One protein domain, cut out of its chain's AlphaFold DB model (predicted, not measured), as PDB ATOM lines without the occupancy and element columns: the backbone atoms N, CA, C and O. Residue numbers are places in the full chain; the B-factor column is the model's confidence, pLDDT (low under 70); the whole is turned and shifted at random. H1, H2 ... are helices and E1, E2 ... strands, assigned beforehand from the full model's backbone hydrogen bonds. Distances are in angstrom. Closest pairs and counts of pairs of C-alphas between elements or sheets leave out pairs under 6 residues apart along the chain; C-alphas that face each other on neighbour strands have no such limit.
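Overview. This is residues 981 to 1138 of the 1140 residues of an uncharacterized protein of Candidatus Dojkabacteria bacterium (UniProt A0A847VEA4). Two lobes lie side by side: in one, helices H1 and H3 cover one face of a small three-stranded sheet, making two layers; in the other, H5 and H6 pack on H4, H7 packs on H6, and the small two-stranded sheet E4 E5 packs near residues 1064 to 1069 of H4. H3 packs on H4 and joins the lobes. The printed part has 158 residues, with seven named helices and five named strands in the order H1 E1 E2 E3 H2 H3 H4 E4 H5 H6 H7 E5. The class is mixed, helices and strands; the first sheet, order E1 E3 E2, is mixed and the second is antiparallel. The whole is compact, with a radius of gyration of the C-alphas of 15.7 A and spans of 44 by 34 by 24 A.

Along the chain. H1, residues 981 to 995, begins with C-alpha 981 at (-9.985, 15.239, -25.948) and is 20.5 A long. E1 is residues 1007 to 1010, E2 1021 to 1025, E3 1028 to 1031 and H2 1033 to 1036. H3, residues 1042 to 1057, is 22.1 A long, and H4, residues 1064 to 1075, 16.5 A. E4 is residues 1083 to 1085, H5 1094 to 1097, H6 1108 to 1117 and H7 1125 to 1133. E5, residues 1135 to 1137, ends with C-alpha 1137 at (8.547, -8.379, -21.931).

Arrangement. H1 touches H3 at a steep tilt of 50 degrees, the closest C-alphas being those of Ala 987 and Ile 1046, 5.6 A apart. E1 and E3 are parallel, with N 1009 and O 1029 at 2.9 A; E2 and E3 form an antiparallel hairpin, with N 1022 and O 1030 at 2.8 A. H2 only grazes this sheet. H3 is over E3 and E2, along the strands, at a height over the sheet of 9.1 A. The hub, H4, touches H3 (His 1051 and Ala 1071, closest C-alphas, 4.8 A), H5 (Tyr 1073 and Ala 1094, 5.1 A) and H6 (Gly 1070 and Ser 1116, 4.1 A). H4 and H7 only just touch, only at their ends, with 3 pairs of C-alphas within 8 A. H6 and H7 touch, about perpendicular at 77 degrees; their closest C-alphas, those of Ala 1115 and Phe 1128, are 5.0 A apart. E4 and E5 are antiparallel, with N 1084 and O 1136 at 2.9 A. Every O i to N i+4 pair is within hydrogen-bond range in H1, H4, H6 and H7, and 11 of 12 in H3; H2 and H5 are too short for such a pair.

Size, cuts and confidence. The C-alphas farthest apart, those of Asp 1015 and Ala 1106, are 48.8 A apart. The printed part has no cut, and the link from H1 to E1 is long. Mean pLDDT of the printed part is 72.6; 52 residues are under 70, among them 1012 to 1019, 1097 to 1111 and 1118 to 1126.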
ATOM      1  N   GLU A 981      -8.736  15.876 -25.539       81.94
ATOM      2  CA  GLU A 981      -9.985  15.239 -25.948       81.94
ATOM      3  C   GLU A 981     -10.165  15.274 -27.477       81.94
ATOM      4  O   GLU A 981     -10.504  14.248 -28.073       81.94
ATOM      5  N   ASP A 982      -9.863  16.403 -28.133       79.56
ATOM      6  CA  ASP A 982      -9.873  16.512 -29.602       79.56
ATOM      7  C   ASP A 982      -8.799  15.610 -30.237       79.56
ATOM      8  O   ASP A 982      -9.057  14.918 -31.225       79.56
ATOM      9  N   ALA A 983      -7.594  15.581 -29.658       78.88
ATOM     10  CA  ALA A 983      -6.497  14.728 -30.118       78.88
ATOM     11  C   ALA A 983      -6.835  13.227 -29.986       78.88
ATOM     12  O   ALA A 983      -6.583  12.449 -30.912       78.88
ATOM     13  N   PHE A 984      -7.470  12.834 -28.877       84.69
ATOM     14  CA  PHE A 984      -7.963  11.477 -28.640       84.69
ATOM     15  C   PHE A 984      -9.078  11.091 -29.620       84.69
ATOM     16  O   PHE A 984      -9.048  10.000 -30.194       84.69
ATOM     17  N   GLU A 985     -10.041  11.984 -29.872       84.31
ATOM     18  CA  GLU A 985     -11.110  11.736 -30.845       84.31
ATOM     19  C   GLU A 985     -10.531  11.537 -32.254       84.31
ATOM     20  O   GLU A 985     -10.900  10.582 -32.938       84.31
ATOM     21  N   LYS A 986      -9.547  12.346 -32.673       82.00
ATOM     22  CA  LYS A 986      -8.862  12.142 -33.962       82.00
ATOM     23  C   LYS A 986      -8.106  10.807 -34.025       82.00
ATOM     24  O   LYS A 986      -8.188  10.125 -35.049       82.00
ATOM     25  N   ALA A 987      -7.427  10.397 -32.949       83.31
ATOM     26  CA  ALA A 987      -6.786   9.080 -32.865       83.31
ATOM     27  C   ALA A 987      -7.817   7.940 -33.000       83.31
ATOM     28  O   ALA A 987      -7.622   7.012 -33.788       83.31
ATOM     29  N   LYS A 988      -8.965   8.053 -32.320       87.12
ATOM     30  CA  LYS A 988     -10.085   7.107 -32.425       87.12
ATOM     31  C   LYS A 988     -10.655   7.027 -33.843       87.12
ATOM     32  O   LYS A 988     -10.807   5.924 -34.366       87.12
ATOM     33  N   GLN A 989     -10.908   8.157 -34.502       82.44
ATOM     34  CA  GLN A 989     -11.387   8.171 -35.892       82.44
ATOM     35  C   GLN A 989     -10.364   7.556 -36.866       82.44
ATOM     36  O   GLN A 989     -10.746   6.825 -37.787       82.44
ATOM     37  N   HIS A 990      -9.062   7.776 -36.647       81.88
ATOM     38  CA  HIS A 990      -8.006   7.114 -37.420       81.88
ATOM     39  C   HIS A 990      -8.012   5.588 -37.221       81.88
ATOM     40  O   HIS A 990      -7.971   4.844 -38.204       81.88
ATOM     41  N   MET A 991      -8.138   5.114 -35.979       83.50
ATOM     42  CA  MET A 991      -8.204   3.682 -35.669       83.50
ATOM     43  C   MET A 991      -9.446   3.009 -36.275       83.50
ATOM     44  O   MET A 991      -9.326   1.952 -36.896       83.50
ATOM     45  N   ILE A 992     -10.621   3.643 -36.183       81.25
ATOM     46  CA  ILE A 992     -11.869   3.145 -36.791       81.25
ATOM     47  C   ILE A 992     -11.734   3.048 -38.315       81.25
ATOM     48  O   ILE A 992     -12.004   1.993 -38.889       81.25
ATOM     49  N   SER A 993     -11.294   4.122 -38.975       76.56
ATOM     50  CA  SER A 993     -11.189   4.166 -40.442       76.56
ATOM     51  C   SER A 993     -10.115   3.228 -41.003       76.56
ATOM     52  O   SER A 993     -10.334   2.609 -42.043       76.56
ATOM     53  N   THR A 994      -8.986   3.078 -40.308       77.44
ATOM     54  CA  THR A 994      -7.839   2.287 -40.791       77.44
ATOM     55  C   THR A 994      -7.953   0.811 -40.407       77.44
ATOM     56  O   THR A 994      -7.758  -0.065 -41.249       77.44
ATOM     57  N   TYR A 995      -8.319   0.511 -39.156       80.00
ATOM     58  CA  TYR A 995      -8.254  -0.841 -38.584       80.00
ATOM     59  C   TYR A 995      -9.609  -1.386 -38.101       80.00
ATOM     60  O   TYR A 995      -9.682  -2.539 -37.673       80.00
ATOM     61  N   GLY A 996     -10.708  -0.630 -38.212       75.00
ATOM     62  CA  GLY A 996     -12.045  -1.081 -37.788       75.00
ATOM     63  C   GLY A 996     -12.508  -2.382 -38.458       75.00
ATOM     64  O   GLY A 996     -13.200  -3.184 -37.844       75.00
ATOM     65  N   HIS A 997     -12.040  -2.655 -39.680       75.38
ATOM     66  CA  HIS A 997     -12.288  -3.900 -40.424       75.38
ATOM     67  C   HIS A 997     -11.457  -5.118 -39.944       75.38
ATOM     68  O   HIS A 997     -11.565  -6.222 -40.505       75.38
ATOM     69  N   LEU A 998     -10.582  -4.922 -38.952       71.31
ATOM     70  CA  LEU A 998      -9.767  -5.953 -38.299       71.31
ATOM     71  C   LEU A 998     -10.227  -6.241 -36.868       71.31
ATOM     72  O   LEU A 998     -10.100  -7.379 -36.415       71.31
ATOM     73  N   SER A 999     -10.779  -5.232 -36.193       68.62
ATOM     74  CA  SER A 999     -11.315  -5.350 -34.839       68.62
ATOM     75  C   SER A 999     -12.562  -6.236 -34.772       68.62
ATOM     76  O   SER A 999     -13.380  -6.269 -35.693       68.62
ATOM     77  N   LYS A1000     -12.745  -6.910 -33.631       61.72
ATOM     78  CA  LYS A1000     -14.035  -7.510 -33.234       61.72
ATOM     79  C   LYS A1000     -14.851  -6.616 -32.294       61.72
ATOM     80  O   LYS A1000     -16.009  -6.931 -32.032       61.72
ATOM     81  N   MET A1001     -14.253  -5.549 -31.763       69.19
ATOM     82  CA  MET A1001     -14.873  -4.629 -30.808       69.19
ATOM     83  C   MET A1001     -15.037  -3.239 -31.426       69.19
ATOM     84  O   MET A1001     -14.126  -2.725 -32.079       69.19
ATOM     85  N   ASP A1002     -16.197  -2.624 -31.214       75.62
ATOM     86  CA  ASP A1002     -16.447  -1.255 -31.653       75.62
ATOM     87  C   ASP A1002     -15.923  -0.254 -30.614       75.62
ATOM     88  O   ASP A1002     -16.404  -0.205 -29.481       75.62
ATOM     89  N   ILE A1003     -14.947   0.561 -31.019       82.94
ATOM     90  CA  ILE A1003     -14.372   1.632 -30.196       82.94
ATOM     91  C   ILE A1003     -15.085   2.981 -30.376       82.94
ATOM     92  O   ILE A1003     -14.693   3.944 -29.723       82.94
ATOM     93  N   SER A1004     -16.130   3.093 -31.209       81.81
ATOM     94  CA  SER A1004     -16.840   4.359 -31.496       81.81
ATOM     95  C   SER A1004     -17.252   5.141 -30.237       81.81
ATOM     96  O   SER A1004     -17.045   6.355 -30.141       81.81
ATOM     97  N   ASN A1005     -17.757   4.419 -29.235       81.00
ATOM     98  CA  ASN A1005     -18.238   4.951 -27.960       81.00
ATOM     99  C   ASN A1005     -17.131   5.202 -26.921       81.00
ATOM    100  O   ASN A1005     -17.439   5.613 -25.801       81.00
ATOM    101  N   MET A1006     -15.865   4.950 -27.262       83.56
ATOM    102  CA  MET A1006     -14.747   5.055 -26.331       83.56
ATOM    103  C   MET A1006     -14.389   6.515 -26.029       83.56
ATOM    104  O   MET A1006     -14.408   7.370 -26.924       83.56
ATOM    105  N   LYS A1007     -14.084   6.800 -24.758       86.25
ATOM    106  CA  LYS A1007     -13.850   8.153 -24.228       86.25
ATOM    107  C   LYS A1007     -12.502   8.272 -23.525       86.25
ATOM    108  O   LYS A1007     -12.048   7.316 -22.903       86.25
ATOM    109  N   LEU A1008     -11.923   9.468 -23.573       85.31
ATOM    110  CA  LEU A1008     -10.827   9.871 -22.699       85.31
ATOM    111  C   LEU A1008     -11.378  10.215 -21.307       85.31
ATOM    112  O   LEU A1008     -12.417  10.871 -21.194       85.31
ATOM    113  N   VAL A1009     -10.684   9.775 -20.260       85.38
ATOM    114  CA  VAL A1009     -10.969  10.084 -18.852       85.38
ATOM    115  C   VAL A1009      -9.652  10.434 -18.158       85.38
ATOM    116  O   VAL A1009      -8.631   9.798 -18.398       85.38
ATOM    117  N   TRP A1010      -9.660  11.430 -17.277       82.50
ATOM    118  CA  TRP A1010      -8.486  11.804 -16.484       82.50
ATOM    119  C   TRP A1010      -8.533  11.143 -15.107       82.50
ATOM    120  O   TRP A1010      -9.585  11.114 -14.467       82.50
ATOM    121  N   SER A1011      -7.408  10.599 -14.638       73.50
ATOM    122  CA  SER A1011      -7.339   9.969 -13.316       73.50
ATOM    123  C   SER A1011      -7.304  11.006 -12.189       73.50
ATOM    124  O   SER A1011      -6.521  11.950 -12.245       73.50
ATOM    125  N   GLU A1012      -8.051  10.774 -11.108       66.50
ATOM    126  CA  GLU A1012      -8.104  11.666  -9.934       66.50
ATOM    127  C   GLU A1012      -6.864  11.577  -9.004       66.50
ATOM    128  O   GLU A1012      -6.797  12.258  -7.982       66.50
ATOM    129  N   LEU A1013      -5.874  10.729  -9.315       56.75
ATOM    130  CA  LEU A1013      -4.737  10.414  -8.436       56.75
ATOM    131  C   LEU A1013      -3.531  11.351  -8.649       56.75
ATOM    132  O   LEU A1013      -2.532  10.970  -9.251       56.75
ATOM    133  N   THR A1014      -3.580  12.557  -8.080       52.56
ATOM    134  CA  THR A1014      -2.525  13.590  -8.207       52.56
ATOM    135  C   THR A1014      -1.142  13.216  -7.651       52.56
ATOM    136  O   THR A1014      -0.131  13.757  -8.097       52.56
ATOM    137  N   ASP A1015      -1.077  12.312  -6.669       52.38
ATOM    138  CA  ASP A1015       0.090  12.150  -5.784       52.38
ATOM    139  C   ASP A1015       0.956  10.907  -6.079       52.38
ATOM    140  O   ASP A1015       1.821  10.544  -5.280       52.38
ATOM    141  N   ASN A1016       0.743  10.208  -7.201       56.66
ATOM    142  CA  ASN A1016       1.563   9.054  -7.602       56.66
ATOM    143  C   ASN A1016       1.542   8.849  -9.129       56.66
ATOM    144  O   ASN A1016       0.849   7.971  -9.636       56.66
ATOM    145  N   CYS A1017       2.352   9.631  -9.845       64.38
ATOM    146  CA  CYS A1017       2.424   9.623 -11.306       64.38
ATOM    147  C   CYS A1017       3.068   8.321 -11.829       64.38
ATOM    148  O   CYS A1017       4.297   8.226 -11.892       64.38
ATOM    149  N   ARG A1018       2.261   7.284 -12.110       60.06
ATOM    150  CA  ARG A1018       2.743   5.891 -12.303       60.06
ATOM    151  C   ARG A1018       2.598   5.320 -13.715       60.06
ATOM    152  O   ARG A1018       3.302   4.367 -14.027       60.06
ATOM    153  N   TYR A1019       1.697   5.849 -14.535       66.38
ATOM    154  CA  TYR A1019       1.427   5.386 -15.903       66.38
ATOM    155  C   TYR A1019       0.967   6.577 -16.746       66.38
ATOM    156  O   TYR A1019       0.361   7.497 -16.207       66.38
ATOM    157  N   TYR A1020       1.253   6.592 -18.049       73.31
ATOM    158  CA  TYR A1020       0.857   7.713 -18.913       73.31
ATOM    159  C   TYR A1020      -0.642   7.660 -19.233       73.31
ATOM    160  O   TYR A1020      -1.396   8.567 -18.883       73.31
ATOM    161  N   CYS A1021      -1.070   6.553 -19.834       79.56
ATOM    162  CA  CYS A1021      -2.462   6.159 -19.990       79.56
ATOM    163  C   CYS A1021      -2.590   4.657 -19.697       79.56
ATOM    164  O   CYS A1021      -1.584   3.965 -19.539       79.56
ATOM    165  N   HIS A1022      -3.823   4.188 -19.540       77.06
ATOM    166  CA  HIS A1022      -4.180   2.775 -19.557       77.06
ATOM    167  C   HIS A1022      -5.655   2.622 -19.953       77.06
ATOM    168  O   HIS A1022      -6.489   3.477 -19.643       77.06
ATOM    169  N   ALA A1023      -6.025   1.489 -20.539       72.31
ATOM    170  CA  ALA A1023      -7.403   1.218 -20.939       72.31
ATOM    171  C   ALA A1023      -7.979  -0.022 -20.219       72.31
ATOM    172  O   ALA A1023      -8.190  -1.075 -20.813       72.31
ATOM    173  N   MET A1024      -8.230   0.094 -18.907       54.28
ATOM    174  CA  MET A1024      -8.587  -1.033 -18.016       54.28
ATOM    175  C   MET A1024     -10.079  -1.414 -18.001       54.28
ATOM    176  O   MET A1024     -10.430  -2.452 -17.443       54.28
ATOM    177  N   THR A1025     -10.982  -0.589 -18.543       56.91
ATOM    178  CA  THR A1025     -12.442  -0.796 -18.422       56.91
ATOM    179  C   THR A1025     -13.190  -0.456 -19.709       56.91
ATOM    180  O   THR A1025     -12.796   0.430 -20.462       56.91
ATOM    181  N   SER A1026     -14.287  -1.177 -19.964       60.69
ATOM    182  CA  SER A1026     -15.042  -1.097 -21.218       60.69
ATOM    183  C   SER A1026     -15.556   0.312 -21.505       60.69
ATOM    184  O   SER A1026     -16.436   0.807 -20.799       60.69
ATOM    185  N   GLY A1027     -15.050   0.914 -22.583       69.25
ATOM    186  CA  GLY A1027     -15.502   2.211 -23.091       69.25
ATOM    187  C   GLY A1027     -14.687   3.426 -22.639       69.25
ATOM    188  O   GLY A1027     -15.065   4.540 -23.004       69.25
ATOM    189  N   GLN A1028     -13.574   3.260 -21.912       83.00
ATOM    190  CA  GLN A1028     -12.721   4.392 -21.527       83.00
ATOM    191  C   GLN A1028     -11.212   4.103 -21.578       83.00
ATOM    192  O   GLN A1028     -10.759   3.018 -21.212       83.00
ATOM    193  N   VAL A1029     -10.448   5.108 -22.012       85.25
ATOM    194  CA  VAL A1029      -8.998   5.220 -21.809       85.25
ATOM    195  C   VAL A1029      -8.778   6.231 -20.689       85.25
ATOM    196  O   VAL A1029      -9.262   7.359 -20.779       85.25
ATOM    197  N   THR A1030      -8.054   5.833 -19.648       84.62
ATOM    198  CA  THR A1030      -7.770   6.672 -18.483       84.62
ATOM    199  C   THR A1030      -6.320   7.144 -18.521       84.62
ATOM    200  O   THR A1030      -5.409   6.318 -18.527       84.62
ATOM    201  N   CYS A1031      -6.093   8.456 -18.513       83.25
ATOM    202  CA  CYS A1031      -4.759   9.062 -18.551       83.25
ATOM    203  C   CYS A1031      -4.432   9.838 -17.270       83.25
ATOM    204  O   CYS A1031      -5.318  10.421 -16.640       83.25
ATOM    205  N   ASP A1032      -3.154   9.850 -16.892       79.50
ATOM    206  CA  ASP A1032      -2.661  10.571 -15.717       79.50
ATOM    207  C   ASP A1032      -2.225  11.996 -16.111       79.50
ATOM    208  O   ASP A1032      -1.220  12.162 -16.821       79.50
ATOM    209  N   PRO A1033      -2.934  13.051 -15.659       70.75
ATOM    210  CA  PRO A1033      -2.591  14.424 -16.024       70.75
ATOM    211  C   PRO A1033      -1.177  14.811 -15.564       70.75
ATOM    212  O   PRO A1033      -0.526  15.623 -16.220       70.75
ATOM    213  N   CYS A1034      -0.628  14.186 -14.510       70.88
ATOM    214  CA  CYS A1034       0.723  14.481 -14.036       70.88
ATOM    215  C   CYS A1034       1.811  14.188 -15.081       70.88
ATOM    216  O   CYS A1034       2.813  14.908 -15.118       70.88
ATOM    217  N   LEU A1035       1.652  13.142 -15.901       66.44
ATOM    218  CA  LEU A1035       2.635  12.774 -16.930       66.44
ATOM    219  C   LEU A1035       2.319  13.407 -18.289       66.44
ATOM    220  O   LEU A1035       3.241  13.779 -19.020       66.44
ATOM    221  N   ILE A1036       1.037  13.596 -18.611       71.00
ATOM    222  CA  ILE A1036       0.641  14.225 -19.875       71.00
ATOM    223  C   ILE A1036       0.925  15.740 -19.854       71.00
ATOM    224  O   ILE A1036       1.626  16.248 -20.732       71.00
ATOM    225  N   GLU A1037       0.498  16.471 -18.819       64.31
ATOM    226  CA  GLU A1037       0.620  17.939 -18.776       64.31
ATOM    227  C   GLU A1037       2.060  18.451 -18.567       64.31
ATOM    228  O   GLU A1037       2.363  19.598 -18.894       64.31
ATOM    229  N   LYS A1038       2.982  17.619 -18.058       57.19
ATOM    230  CA  LYS A1038       4.367  18.028 -17.733       57.19
ATOM    231  C   LYS A1038       5.357  18.019 -18.906       57.19
ATOM    232  O   LYS A1038       6.552  18.200 -18.679       57.19
ATOM    233  N   GLY A1039       4.884  17.861 -20.142       51.69
ATOM    234  CA  GLY A1039       5.721  18.001 -21.342       51.69
ATOM    235  C   GLY A1039       5.534  16.927 -22.411       51.69
ATOM    236  O   GLY A1039       6.413  16.772 -23.257       51.69
ATOM    237  N   THR A1040       4.426  16.185 -22.392       61.88
ATOM    238  CA  THR A1040       4.093  15.262 -23.482       61.88
ATOM    239  C   THR A1040       3.701  16.054 -24.733       61.88
ATOM    240  O   THR A1040       2.874  16.962 -24.662       61.88
ATOM    241  N   SER A1041       4.289  15.741 -25.892       70.06
ATOM    242  CA  SER A1041       3.900  16.380 -27.155       70.06
ATOM    243  C   SER A1041       2.573  15.812 -27.668       70.06
ATOM    244  O   SER A1041       2.249  14.645 -27.442       70.06
ATOM    245  N   CYS A1042       1.781  16.618 -28.378       70.06
ATOM    246  CA  CYS A1042       0.447  16.191 -28.809       70.06
ATOM    247  C   CYS A1042       0.497  15.012 -29.805       70.06
ATOM    248  O   CYS A1042      -0.329  14.107 -29.754       70.06
ATOM    249  N   ASP A1043       1.529  14.956 -30.648       69.44
ATOM    250  CA  ASP A1043       1.813  13.833 -31.546       69.44
ATOM    251  C   ASP A1043       2.282  12.559 -30.806       69.44
ATOM    252  O   ASP A1043       2.085  11.455 -31.315       69.44
ATOM    253  N   TYR A1044       2.866  12.675 -29.606       74.94
ATOM    254  CA  TYR A1044       3.089  11.527 -28.720       74.94
ATOM    255  C   TYR A1044       1.775  11.102 -28.062       74.94
ATOM    256  O   TYR A1044       1.460   9.919 -28.063       74.94
ATOM    257  N   PHE A1045       0.961  12.047 -27.577       79.12
ATOM    258  CA  PHE A1045      -0.350  11.746 -26.991       79.12
ATOM    259  C   PHE A1045      -1.295  11.041 -27.984       79.12
ATOM    260  O   PHE A1045      -1.992  10.101 -27.609       79.12
ATOM    261  N   ILE A1046      -1.276  11.421 -29.267       78.00
ATOM    262  CA  ILE A1046      -2.016  10.729 -30.338       78.00
ATOM    263  C   ILE A1046      -1.511   9.292 -30.524       78.00
ATOM    264  O   ILE A1046      -2.316   8.369 -30.630       78.00
ATOM    265  N   ARG A1047      -0.189   9.077 -30.534       79.25
ATOM    266  CA  ARG A1047       0.402   7.733 -30.666       79.25
ATOM    267  C   ARG A1047       0.139   6.859 -29.437       79.25
ATOM    268  O   ARG A1047      -0.207   5.692 -29.587       79.25
ATOM    269  N   LEU A1048       0.188   7.434 -28.239       82.25
ATOM    270  CA  LEU A1048      -0.219   6.778 -26.998       82.25
ATOM    271  C   LEU A1048      -1.723   6.446 -27.007       82.25
ATOM    272  O   LEU A1048      -2.113   5.345 -26.640       82.25
ATOM    273  N   SER A1049      -2.570   7.338 -27.524       85.00
ATOM    274  CA  SER A1049      -3.996   7.046 -27.731       85.00
ATOM    275  C   SER A1049      -4.187   5.867 -28.695       85.00
ATOM    276  O   SER A1049      -5.017   5.000 -28.444       85.00
ATOM    277  N   VAL A1050      -3.390   5.778 -29.768       85.81
ATOM    278  CA  VAL A1050      -3.368   4.619 -30.682       85.81
ATOM    279  C   VAL A1050      -2.920   3.330 -29.973       85.81
ATOM    280  O   VAL A1050      -3.526   2.286 -30.216       85.81
ATOM    281  N   HIS A1051      -1.927   3.383 -29.077       87.56
ATOM    282  CA  HIS A1051      -1.508   2.242 -28.247       87.56
ATOM    283  C   HIS A1051      -2.692   1.720 -27.409       87.56
ATOM    284  O   HIS A1051      -3.099   0.566 -27.547       87.56
ATOM    285  N   GLU A1052      -3.331   2.600 -26.634       86.44
ATOM    286  CA  GLU A1052      -4.461   2.254 -25.760       86.44
ATOM    287  C   GLU A1052      -5.709   1.769 -26.515       86.44
ATOM    288  O   GLU A1052      -6.397   0.843 -26.082       86.44
ATOM    289  N   LEU A1053      -6.001   2.355 -27.678       85.00
ATOM    290  CA  LEU A1053      -7.093   1.904 -28.546       85.00
ATOM    291  C   LEU A1053      -6.791   0.542 -29.193       85.00
ATOM    292  O   LEU A1053      -7.715  -0.240 -29.431       85.00
ATOM    293  N   THR A1054      -5.516   0.229 -29.452       84.88
ATOM    294  CA  THR A1054      -5.110  -1.075 -30.002       84.88
ATOM    295  C   THR A1054      -5.388  -2.199 -29.011       84.88
ATOM    296  O   THR A1054      -5.934  -3.222 -29.426       84.88
ATOM    297  N   HIS A1055      -5.145  -1.987 -27.710       82.12
ATOM    298  CA  HIS A1055      -5.511  -2.949 -26.657       82.12
ATOM    299  C   HIS A1055      -6.984  -3.375 -26.738       82.12
ATOM    300  O   HIS A1055      -7.278  -4.566 -26.647       82.12
ATOM    301  N   TRP A1056      -7.899  -2.435 -27.003       78.44
ATOM    302  CA  TRP A1056      -9.341  -2.708 -27.129       78.44
ATOM    303  C   TRP A1056      -9.769  -3.314 -28.461       78.44
ATOM    304  O   TRP A1056     -10.720  -4.093 -28.508       78.44
ATOM    305  N   MET A1057      -9.094  -2.961 -29.553       77.69
ATOM    306  CA  MET A1057      -9.384  -3.533 -30.870       77.69
ATOM    307  C   MET A1057      -8.793  -4.938 -31.043       77.69
ATOM    308  O   MET A1057      -9.317  -5.741 -31.822       77.69
ATOM    309  N   SER A1058      -7.717  -5.251 -30.315       72.19
ATOM    310  CA  SER A1058      -7.108  -6.578 -30.285       72.19
ATOM    311  C   SER A1058      -8.022  -7.573 -29.555       72.19
ATOM    312  O   SER A1058      -8.440  -7.363 -28.420       72.19
ATOM    313  N   ALA A1059      -8.353  -8.685 -30.213       58.16
ATOM    314  CA  ALA A1059      -9.191  -9.743 -29.631       58.16
ATOM    315  C   ALA A1059      -8.355 -10.957 -29.181       58.16
ATOM    316  O   ALA A1059      -8.799 -12.106 -29.286       58.16
ATOM    317  N   CYS A1060      -7.116 -10.703 -28.763       58.75
ATOM    318  CA  CYS A1060      -6.104 -11.710 -28.484       58.75
ATOM    319  C   CYS A1060      -6.314 -12.365 -27.111       58.75
ATOM    320  O   CYS A1060      -6.265 -11.697 -26.084       58.75
ATOM    321  N   GLY A1061      -6.451 -13.692 -27.084       53.44
ATOM    322  CA  GLY A1061      -6.297 -14.499 -25.864       53.44
ATOM    323  C   GLY A1061      -4.837 -14.868 -25.559       53.44
ATOM    324  O   GLY A1061      -4.601 -15.894 -24.929       53.44
ATOM    325  N   GLY A1062      -3.879 -14.100 -26.092       55.69
ATOM    326  CA  GLY A1062      -2.440 -14.311 -25.912       55.69
ATOM    327  C   GLY A1062      -1.927 -13.754 -24.587       55.69
ATOM    328  O   GLY A1062      -2.651 -13.055 -23.872       55.69
ATOM    329  N   GLY A1063      -0.670 -14.056 -24.256       64.62
ATOM    330  CA  GLY A1063      -0.046 -13.526 -23.048       64.62
ATOM    331  C   GLY A1063       0.127 -12.003 -23.091       64.62
ATOM    332  O   GLY A1063       0.132 -11.387 -24.157       64.62
ATOM    333  N   GLU A1064       0.350 -11.403 -21.917       72.25
ATOM    334  CA  GLU A1064       0.693  -9.978 -21.747       72.25
ATOM    335  C   GLU A1064       1.773  -9.527 -22.748       72.25
ATOM    336  O   GLU A1064       1.631  -8.489 -23.389       72.25
ATOM    337  N   LYS A1065       2.771 -10.397 -22.984       76.69
ATOM    338  CA  LYS A1065       3.836 -10.247 -23.988       76.69
ATOM    339  C   LYS A1065       3.335  -9.801 -25.361       76.69
ATOM    340  O   LYS A1065       3.820  -8.806 -25.891       76.69
ATOM    341  N   MET A1066       2.380 -10.530 -25.930       77.50
ATOM    342  CA  MET A1066       1.925 -10.291 -27.297       77.50
ATOM    343  C   MET A1066       0.897  -9.155 -27.382       77.50
ATOM    344  O   MET A1066       0.805  -8.483 -28.410       77.50
ATOM    345  N   ARG A1067       0.175  -8.888 -26.285       77.62
ATOM    346  CA  ARG A1067      -0.742  -7.747 -26.180       77.62
ATOM    347  C   ARG A1067       0.017  -6.415 -26.212       77.62
ATOM    348  O   ARG A1067      -0.284  -5.576 -27.057       77.62
ATOM    349  N   GLU A1068       1.033  -6.251 -25.361       81.50
ATOM    350  CA  GLU A1068       1.863  -5.036 -25.390       81.50
ATOM    351  C   GLU A1068       2.631  -4.927 -26.711       81.50
ATOM    352  O   GLU A1068       2.641  -3.861 -27.318       81.50
ATOM    353  N   TRP A1069       3.201  -6.024 -27.226       83.44
ATOM    354  CA  TRP A1069       3.899  -5.995 -28.518       83.44
ATOM    355  C   TRP A1069       3.002  -5.513 -29.667       83.44
ATOM    356  O   TRP A1069       3.428  -4.666 -30.450       83.44
ATOM    357  N   GLY A1070       1.756  -5.993 -29.757       81.69
ATOM    358  CA  GLY A1070       0.817  -5.571 -30.799       81.69
ATOM    359  C   GLY A1070       0.447  -4.088 -30.694       81.69
ATOM    360  O   GLY A1070       0.439  -3.376 -31.701       81.69
ATOM    361  N   ALA A1071       0.206  -3.596 -29.474       81.88
ATOM    362  CA  ALA A1071      -0.056  -2.179 -29.222       81.88
ATOM    363  C   ALA A1071       1.154  -1.290 -29.562       81.88
ATOM    364  O   ALA A1071       0.992  -0.219 -30.156       81.88
ATOM    365  N   GLU A1072       2.374  -1.745 -29.278       80.56
ATOM    366  CA  GLU A1072       3.606  -1.035 -29.637       80.56
ATOM    367  C   GLU A1072       3.930  -1.092 -31.133       80.56
ATOM    368  O   GLU A1072       4.372  -0.091 -31.701       80.56
ATOM    369  N   TYR A1073       3.657  -2.210 -31.806       78.31
ATOM    370  CA  TYR A1073       3.813  -2.331 -33.256       78.31
ATOM    371  C   TYR A1073       2.883  -1.355 -34.005       78.31
ATOM    372  O   TYR A1073       3.318  -0.703 -34.955       78.31
ATOM    373  N   ILE A1074       1.625  -1.205 -33.565       81.06
ATOM    374  CA  ILE A1074       0.648  -0.300 -34.203       81.06
ATOM    375  C   ILE A1074       0.878   1.177 -33.833       81.06
ATOM    376  O   ILE A1074       0.665   2.055 -34.670       81.06
ATOM    377  N   SER A1075       1.330   1.475 -32.611       76.69
ATOM    378  CA  SER A1075       1.548   2.857 -32.139       76.69
ATOM    379  C   SER A1075       2.928   3.449 -32.449       76.69
ATOM    380  O   SER A1075       3.147   4.640 -32.209       76.69
ATOM    381  N   ASN A1076       3.849   2.647 -32.994       76.69
ATOM    382  CA  ASN A1076       5.276   2.962 -33.112       76.69
ATOM    383  C   ASN A1076       5.943   3.200 -31.738       76.69
ATOM    384  O   ASN A1076       6.603   4.215 -31.501       76.69
ATOM    385  N   ASN A1077       5.765   2.215 -30.854       76.88
ATOM    386  CA  ASN A1077       6.395   2.067 -29.540       76.88
ATOM    387  C   ASN A1077       6.074   3.186 -28.522       76.88
ATOM    388  O   ASN A1077       6.955   3.618 -27.771       76.88
ATOM    389  N   ALA A1078       4.829   3.674 -28.526       76.62
ATOM    390  CA  ALA A1078       4.380   4.820 -27.730       76.62
ATOM    391  C   ALA A1078       4.022   4.511 -26.263       76.62
ATOM    392  O   ALA A1078       3.977   5.438 -25.456       76.62
ATOM    393  N   GLY A1079       3.776   3.249 -25.900       73.38
ATOM    394  CA  GLY A1079       3.591   2.820 -24.504       73.38
ATOM    395  C   GLY A1079       4.905   2.763 -23.712       73.38
ATOM    396  O   GLY A1079       4.900   2.836 -22.485       73.38
ATOM    397  N   GLY A1080       6.042   2.698 -24.413       72.00
ATOM    398  CA  GLY A1080       7.390   2.670 -23.845       72.00
ATOM    399  C   GLY A1080       7.915   1.276 -23.477       72.00
ATOM    400  O   GLY A1080       9.007   1.180 -22.912       72.00
ATOM    401  N   TYR A1081       7.195   0.200 -23.800       76.00
ATOM    402  CA  TYR A1081       7.673  -1.165 -23.590       76.00
ATOM    403  C   TYR A1081       8.823  -1.505 -24.542       76.00
ATOM    404  O   TYR A1081       8.840  -1.118 -25.710       76.00
ATOM    405  N   ASN A1082       9.782  -2.271 -24.025       78.94
ATOM    406  CA  ASN A1082      10.851  -2.895 -24.795       78.94
ATOM    407  C   ASN A1082      10.827  -4.405 -24.542       78.94
ATOM    408  O   ASN A1082      10.423  -4.874 -23.469       78.94
ATOM    409  N   PHE A1083      11.291  -5.148 -25.537       81.06
ATOM    410  CA  PHE A1083      11.205  -6.597 -25.601       81.06
ATOM    411  C   PHE A1083      12.616  -7.170 -25.706       81.06
ATOM    412  O   PHE A1083      13.430  -6.689 -26.492       81.06
ATOM    413  N   THR A1084      12.916  -8.199 -24.920       80.06
ATOM    414  CA  THR A1084      14.188  -8.918 -25.028       80.06
ATOM    415  C   THR A1084      14.046 -10.021 -26.072       80.06
ATOM    416  O   THR A1084      13.213 -10.914 -25.899       80.06
ATOM    417  N   LEU A1085      14.862 -10.001 -27.132       78.56
ATOM    418  CA  LEU A1085      14.914 -11.091 -28.112       78.56
ATOM    419  C   LEU A1085      15.480 -12.360 -27.473       78.56
ATOM    420  O   LEU A1085      16.572 -12.358 -26.907       78.56
ATOM    421  N   ASN A1086      14.783 -13.485 -27.606       75.25
ATOM    422  CA  ASN A1086      15.216 -14.750 -27.014       75.25
ATOM    423  C   ASN A1086      16.508 -15.306 -27.625       75.25
ATOM    424  O   ASN A1086      17.254 -15.989 -26.923       75.25
ATOM    425  N   SER A1087      16.771 -14.993 -28.895       69.31
ATOM    426  CA  SER A1087      17.931 -15.444 -29.667       69.31
ATOM    427  C   SER A1087      19.219 -14.678 -29.345       69.31
ATOM    428  O   SER A1087      20.257 -15.308 -29.158       69.31
ATOM    429  N   THR A1088      19.165 -13.344 -29.268       74.38
ATOM    430  CA  THR A1088      20.349 -12.488 -29.044       74.38
ATOM    431  C   THR A1088      20.465 -11.955 -27.617       74.38
ATOM    432  O   THR A1088      21.542 -11.522 -27.214       74.38
ATOM    433  N   LYS A1089      19.378 -12.012 -26.833       78.44
ATOM    434  CA  LYS A1089      19.218 -11.353 -25.522       78.44
ATOM    435  C   LYS A1089      19.394  -9.830 -25.569       78.44
ATOM    436  O   LYS A1089      19.643  -9.202 -24.544       78.44
ATOM    437  N   GLU A1090      19.209  -9.239 -26.747       77.56
ATOM    438  CA  GLU A1090      19.201  -7.793 -26.950       77.56
ATOM    439  C   GLU A1090      17.811  -7.204 -26.697       77.56
ATOM    440  O   GLU A1090      16.785  -7.840 -26.949       77.56
ATOM    441  N   CYS A1091      17.799  -5.964 -26.215       77.38
ATOM    442  CA  CYS A1091      16.597  -5.172 -26.010       77.38
ATOM    443  C   CYS A1091      16.229  -4.421 -27.286       77.38
ATOM    444  O   CYS A1091      17.005  -3.592 -27.760       77.38
ATOM    445  N   VAL A1092      15.034  -4.698 -27.802       73.81
ATOM    446  CA  VAL A1092      14.512  -4.149 -29.054       73.81
ATOM    447  C   VAL A1092      13.090  -3.617 -28.876       73.81
ATOM    448  O   VAL A1092      12.360  -3.995 -27.952       73.81
ATOM    449  N   LYS A1093      12.680  -2.745 -29.789       79.50
ATOM    450  CA  LYS A1093      11.304  -2.249 -29.907       79.50
ATOM    451  C   LYS A1093      10.415  -3.249 -30.634       79.50
ATOM    452  O   LYS A1093      10.890  -4.065 -31.425       79.50
ATOM    453  N   ALA A1094       9.100  -3.130 -30.466       74.06
ATOM    454  CA  ALA A1094       8.155  -3.991 -31.184       74.06
ATOM    455  C   ALA A1094       8.304  -3.895 -32.717       74.06
ATOM    456  O   ALA A1094       8.218  -4.902 -33.424       74.06
ATOM    457  N   THR A1095       8.607  -2.695 -33.222       70.38
ATOM    458  CA  THR A1095       8.855  -2.409 -34.644       70.38
ATOM    459  C   THR A1095      10.172  -2.983 -35.180       70.38
ATOM    460  O   THR A1095      10.307  -3.144 -36.390       70.38
ATOM    461  N   GLU A1096      11.117  -3.339 -34.308       71.31
ATOM    462  CA  GLU A1096      12.426  -3.912 -34.662       71.31
ATOM    463  C   GLU A1096      12.396  -5.455 -34.708       71.31
ATOM    464  O   GLU A1096      13.242  -6.061 -35.361       71.31
ATOM    465  N   ILE A1097      11.391  -6.094 -34.091       68.56
ATOM    466  CA  ILE A1097      11.200  -7.559 -34.109       68.56
ATOM    467  C   ILE A1097      10.673  -8.043 -35.468       68.56
ATOM    468  O   ILE A1097      11.175  -9.011 -36.035       68.56
ATOM    469  N   GLY A1098       9.656  -7.377 -36.019       56.66
ATOM    470  CA  GLY A1098       8.964  -7.836 -37.232       56.66
ATOM    471  C   GLY A1098       9.858  -8.219 -38.433       56.66
ATOM    472  O   GLY A1098       9.562  -9.230 -39.077       56.66
ATOM    473  N   PRO A1099      10.963  -7.503 -38.746       54.72
ATOM    474  CA  PRO A1099      11.813  -7.823 -39.894       54.72
ATOM    475  C   PRO A1099      12.746  -9.019 -39.651       54.72
ATOM    476  O   PRO A1099      13.251  -9.603 -40.615       54.72
ATOM    477  N   THR A1100      12.992  -9.390 -38.387       54.19
ATOM    478  CA  THR A1100      13.903 -10.486 -38.010       54.19
ATOM    479  C   THR A1100      13.196 -11.841 -37.897       54.19
ATOM    480  O   THR A1100      13.848 -12.882 -37.989       54.19
ATOM    481  N   VAL A1101      11.868 -11.850 -37.741       61.44
ATOM    482  CA  VAL A1101      11.067 -13.065 -37.513       61.44
ATOM    483  C   VAL A1101      10.827 -13.827 -38.824       61.44
ATOM    484  O   VAL A1101      10.048 -13.431 -39.696       61.44
ATOM    485  N   SER A1102      11.525 -14.956 -38.971       58.88
ATOM    486  CA  SER A1102      11.639 -15.693 -40.237       58.88
ATOM    487  C   SER A1102      10.307 -16.142 -40.855       58.88
ATOM    488  O   SER A1102      10.168 -16.064 -42.080       58.88
ATOM    489  N   LYS A1103       9.313 -16.562 -40.052       62.41
ATOM    490  CA  LYS A1103       8.019 -17.044 -40.571       62.41
ATOM    491  C   LYS A1103       7.094 -15.904 -41.013       62.41
ATOM    492  O   LYS A1103       6.308 -16.077 -41.941       62.41
ATOM    493  N   CYS A1104       7.236 -14.712 -40.432       57.56
ATOM    494  CA  CYS A1104       6.467 -13.525 -40.819       57.56
ATOM    495  C   CYS A1104       6.880 -12.947 -42.186       57.56
ATOM    496  O   CYS A1104       6.086 -12.271 -42.845       57.56
ATOM    497  N   LYS A1105       8.100 -13.243 -42.653       56.16
ATOM    498  CA  LYS A1105       8.698 -12.672 -43.872       56.16
ATOM    499  C   LYS A1105       7.903 -12.930 -45.162       56.16
ATOM    500  O   LYS A1105       8.008 -12.143 -46.096       56.16
ATOM    501  N   ALA A1106       7.097 -13.993 -45.212       55.41
ATOM    502  CA  ALA A1106       6.224 -14.302 -46.350       55.41
ATOM    503  C   ALA A1106       4.895 -13.511 -46.357       55.41
ATOM    504  O   ALA A1106       4.255 -13.417 -47.401       55.41
ATOM    505  N   LEU A1107       4.483 -12.953 -45.211       55.19
ATOM    506  CA  LEU A1107       3.221 -12.215 -45.031       55.19
ATOM    507  C   LEU A1107       3.430 -10.697 -44.852       55.19
ATOM    508  O   LEU A1107       2.492  -9.916 -45.029       55.19
ATOM    509  N   GLY A1108       4.645 -10.278 -44.480       59.38
ATOM    510  CA  GLY A1108       5.055  -8.877 -44.373       59.38
ATOM    511  C   GLY A1108       4.227  -8.051 -43.383       59.38
ATOM    512  O   GLY A1108       3.636  -8.574 -42.437       59.38
ATOM    513  N   ARG A1109       4.159  -6.736 -43.626       63.91
ATOM    514  CA  ARG A1109       3.394  -5.754 -42.833       63.91
ATOM    515  C   ARG A1109       1.943  -6.179 -42.593       63.91
ATOM    516  O   ARG A1109       1.434  -5.972 -41.495       63.91
ATOM    517  N   GLN A1110       1.278  -6.782 -43.581       66.38
ATOM    518  CA  GLN A1110      -0.109  -7.238 -43.435       66.38
ATOM    519  C   GLN A1110      -0.215  -8.435 -42.475       66.38
ATOM    520  O   GLN A1110      -1.115  -8.457 -41.637       66.38
ATOM    521  N   GLY A1111       0.743  -9.367 -42.517       67.88
ATOM    522  CA  GLY A1111       0.885 -10.431 -41.517       67.88
ATOM    523  C   GLY A1111       1.113  -9.897 -40.103       67.88
ATOM    524  O   GLY A1111       0.400 -10.301 -39.186       67.88
ATOM    525  N   MET A1112       2.033  -8.941 -39.933       73.06
ATOM    526  CA  MET A1112       2.321  -8.323 -38.629       73.06
ATOM    527  C   MET A1112       1.115  -7.542 -38.068       73.06
ATOM    528  O   MET A1112       0.796  -7.658 -36.886       73.06
ATOM    529  N   ILE A1113       0.393  -6.790 -38.913       76.50
ATOM    530  CA  ILE A1113      -0.856  -6.105 -38.527       76.50
ATOM    531  C   ILE A1113      -1.920  -7.133 -38.107       76.50
ATOM    532  O   ILE A1113      -2.589  -6.951 -37.091       76.50
ATOM    533  N   TYR A1114      -2.079  -8.236 -38.843       75.00
ATOM    534  CA  TYR A1114      -3.059  -9.273 -38.497       75.00
ATOM    535  C   TYR A1114      -2.695 -10.036 -37.217       75.00
ATOM    536  O   TYR A1114      -3.602 -10.363 -36.450       75.00
ATOM    537  N   ALA A1115      -1.403 -10.250 -36.950       75.44
ATOM    538  CA  ALA A1115      -0.914 -10.764 -35.673       75.44
ATOM    539  C   ALA A1115      -1.196  -9.783 -34.519       75.44
ATOM    540  O   ALA A1115      -1.679 -10.208 -33.476       75.44
ATOM    541  N   SER A1116      -1.010  -8.474 -34.736       80.19
ATOM    542  CA  SER A1116      -1.275  -7.428 -33.729       80.19
ATOM    543  C   SER A1116      -2.750  -7.333 -33.310       80.19
ATOM    544  O   SER A1116      -3.044  -6.999 -32.166       80.19
ATOM    545  N   PHE A1117      -3.693  -7.639 -34.212       77.31
ATOM    546  CA  PHE A1117      -5.140  -7.604 -33.928       77.31
ATOM    547  C   PHE A1117      -5.790  -8.989 -33.697       77.31
ATOM    548  O   PHE A1117      -6.969  -9.058 -33.339       77.31
ATOM    549  N   CYS A1118      -5.062 -10.096 -33.889       68.62
ATOM    550  CA  CYS A1118      -5.560 -11.479 -33.784       68.62
ATOM    551  C   CYS A1118      -6.817 -11.787 -34.627       68.62
ATOM    552  O   CYS A1118      -7.784 -12.413 -34.163       68.62
ATOM    553  N   LYS A1119      -6.833 -11.335 -35.887       61.12
ATOM    554  CA  LYS A1119      -7.971 -11.527 -36.805       61.12
ATOM    555  C   LYS A1119      -8.094 -12.998 -37.248       61.12
ATOM    556  O   LYS A1119      -7.118 -13.522 -37.756       61.12
ATOM    557  N   PRO A1120      -9.260 -13.674 -37.164       48.69
ATOM    558  CA  PRO A1120      -9.379 -15.096 -37.521       48.69
ATOM    559  C   PRO A1120      -8.951 -15.436 -38.963       48.69
ATOM    560  O   PRO A1120      -9.379 -14.783 -39.913       48.69
ATOM    561  N   GLY A1121      -8.147 -16.494 -39.115       54.44
ATOM    562  CA  GLY A1121      -7.571 -16.984 -40.378       54.44
ATOM    563  C   GLY A1121      -6.454 -18.004 -40.101       54.44
ATOM    564  O   GLY A1121      -6.056 -18.143 -38.948       54.44
ATOM    565  N   THR A1122      -5.955 -18.729 -41.106       52.53
ATOM    566  CA  THR A1122      -4.948 -19.795 -40.900       52.53
ATOM    567  C   THR A1122      -3.501 -19.308 -40.896       52.53
ATOM    568  O   THR A1122      -2.691 -19.826 -40.133       52.53
ATOM    569  N   ASP A1123      -3.168 -18.307 -41.711       57.38
ATOM    570  CA  ASP A1123      -1.767 -18.113 -42.116       57.38
ATOM    571  C   ASP A1123      -0.985 -17.207 -41.146       57.38
ATOM    572  O   ASP A1123       0.167 -17.488 -40.811       57.38
ATOM    573  N   TRP A1124      -1.633 -16.168 -40.604       65.50
ATOM    574  CA  TRP A1124      -1.038 -15.230 -39.635       65.50
ATOM    575  C   TRP A1124      -0.692 -15.881 -38.292       65.50
ATOM    576  O   TRP A1124       0.201 -15.386 -37.609       65.50
ATOM    577  N   LYS A1125      -1.353 -16.987 -37.909       68.19
ATOM    578  CA  LYS A1125      -1.077 -17.663 -36.632       68.19
ATOM    579  C   LYS A1125       0.390 -18.101 -36.555       68.19
ATOM    580  O   LYS A1125       1.037 -17.900 -35.539       68.19
ATOM    581  N   SER A1126       0.942 -18.590 -37.665       68.31
ATOM    582  CA  SER A1126       2.357 -18.973 -37.753       68.31
ATOM    583  C   SER A1126       3.336 -17.812 -37.524       68.31
ATOM    584  O   SER A1126       4.468 -18.053 -37.120       68.31
ATOM    585  N   CYS A1127       2.904 -16.571 -37.769       71.56
ATOM    586  CA  CYS A1127       3.666 -15.354 -37.507       71.56
ATOM    587  C   CYS A1127       3.449 -14.855 -36.068       71.56
ATOM    588  O   CYS A1127       4.412 -14.485 -35.411       71.56
ATOM    589  N   PHE A1128       2.215 -14.917 -35.552       75.56
ATOM    590  CA  PHE A1128       1.905 -14.632 -34.147       75.56
ATOM    591  C   PHE A1128       2.719 -15.524 -33.197       75.56
ATOM    592  O   PHE A1128       3.437 -15.005 -32.346       75.56
ATOM    593  N   ASP A1129       2.675 -16.843 -33.412       75.69
ATOM    594  CA  ASP A1129       3.395 -17.828 -32.602       75.69
ATOM    595  C   ASP A1129       4.932 -17.599 -32.697       75.69
ATOM    596  O   ASP A1129       5.629 -17.646 -31.688       75.69
ATOM    597  N   ASP A1130       5.475 -17.272 -33.886       74.69
ATOM    598  CA  ASP A1130       6.921 -17.023 -34.096       74.69
ATOM    599  C   ASP A1130       7.414 -15.694 -33.490       74.69
ATOM    600  O   ASP A1130       8.594 -15.583 -33.161       74.69
ATOM    601  N   VAL A1131       6.533 -14.698 -33.325       75.44
ATOM    602  CA  VAL A1131       6.822 -13.460 -32.575       75.44
ATOM    603  C   VAL A1131       6.778 -13.731 -31.068       75.44
ATOM    604  O   VAL A1131       7.715 -13.354 -30.366       75.44
ATOM    605  N   GLU A1132       5.739 -14.415 -30.569       78.56
ATOM    606  CA  GLU A1132       5.574 -14.730 -29.139       78.56
ATOM    607  C   GLU A1132       6.717 -15.617 -28.605       78.56
ATOM    608  O   GLU A1132       7.283 -15.311 -27.551       78.56
ATOM    609  N   ASP A1133       7.141 -16.634 -29.365       76.94
ATOM    610  CA  ASP A1133       8.283 -17.502 -29.025       76.94
ATOM    611  C   ASP A1133       9.628 -16.745 -28.985       76.94
ATOM    612  O   ASP A1133      10.545 -17.106 -28.235       76.94
ATOM    613  N   GLN A1134       9.782 -15.688 -29.789       74.56
ATOM    614  CA  GLN A1134      11.055 -14.975 -29.942       74.56
ATOM    615  C   GLN A1134      11.260 -13.825 -28.948       74.56
ATOM    616  O   GLN A1134      12.344 -13.239 -28.965       74.56
ATOM    617  N   MET A1135      10.309 -13.526 -28.053       78.88
ATOM    618  CA  MET A1135      10.418 -12.366 -27.155       78.88
ATOM    619  C   MET A1135      10.023 -12.595 -25.688       78.88
ATOM    620  O   MET A1135       9.192 -13.433 -25.323       78.88
ATOM    621  N   GLU A1136      10.572 -11.752 -24.815       76.69
ATOM    622  CA  GLU A1136      10.081 -11.553 -23.450       76.69
ATOM    623  C   GLU A1136       9.821 -10.068 -23.176       76.69
ATOM    624  O   GLU A1136      10.616  -9.222 -23.580       76.69
ATOM    625  N   ILE A1137       8.727  -9.735 -22.473       70.00
ATOM    626  CA  ILE A1137       8.547  -8.379 -21.931       70.00
ATOM    627  C   ILE A1137       9.623  -8.121 -20.887       70.00
ATOM    628  O   ILE A1137       9.829  -8.930 -19.979       70.00
ATOM    629  N   GLY A1138      10.210  -6.932 -20.969       62.53
ATOM    630  CA  GLY A1138      11.056  -6.390 -19.925       62.53
ATOM    631  C   GLY A1138      12.519  -6.356 -20.330       62.53
ATOM    632  O   GLY A1138      13.131  -7.367 -20.670       62.53
TER     633      GLY A1138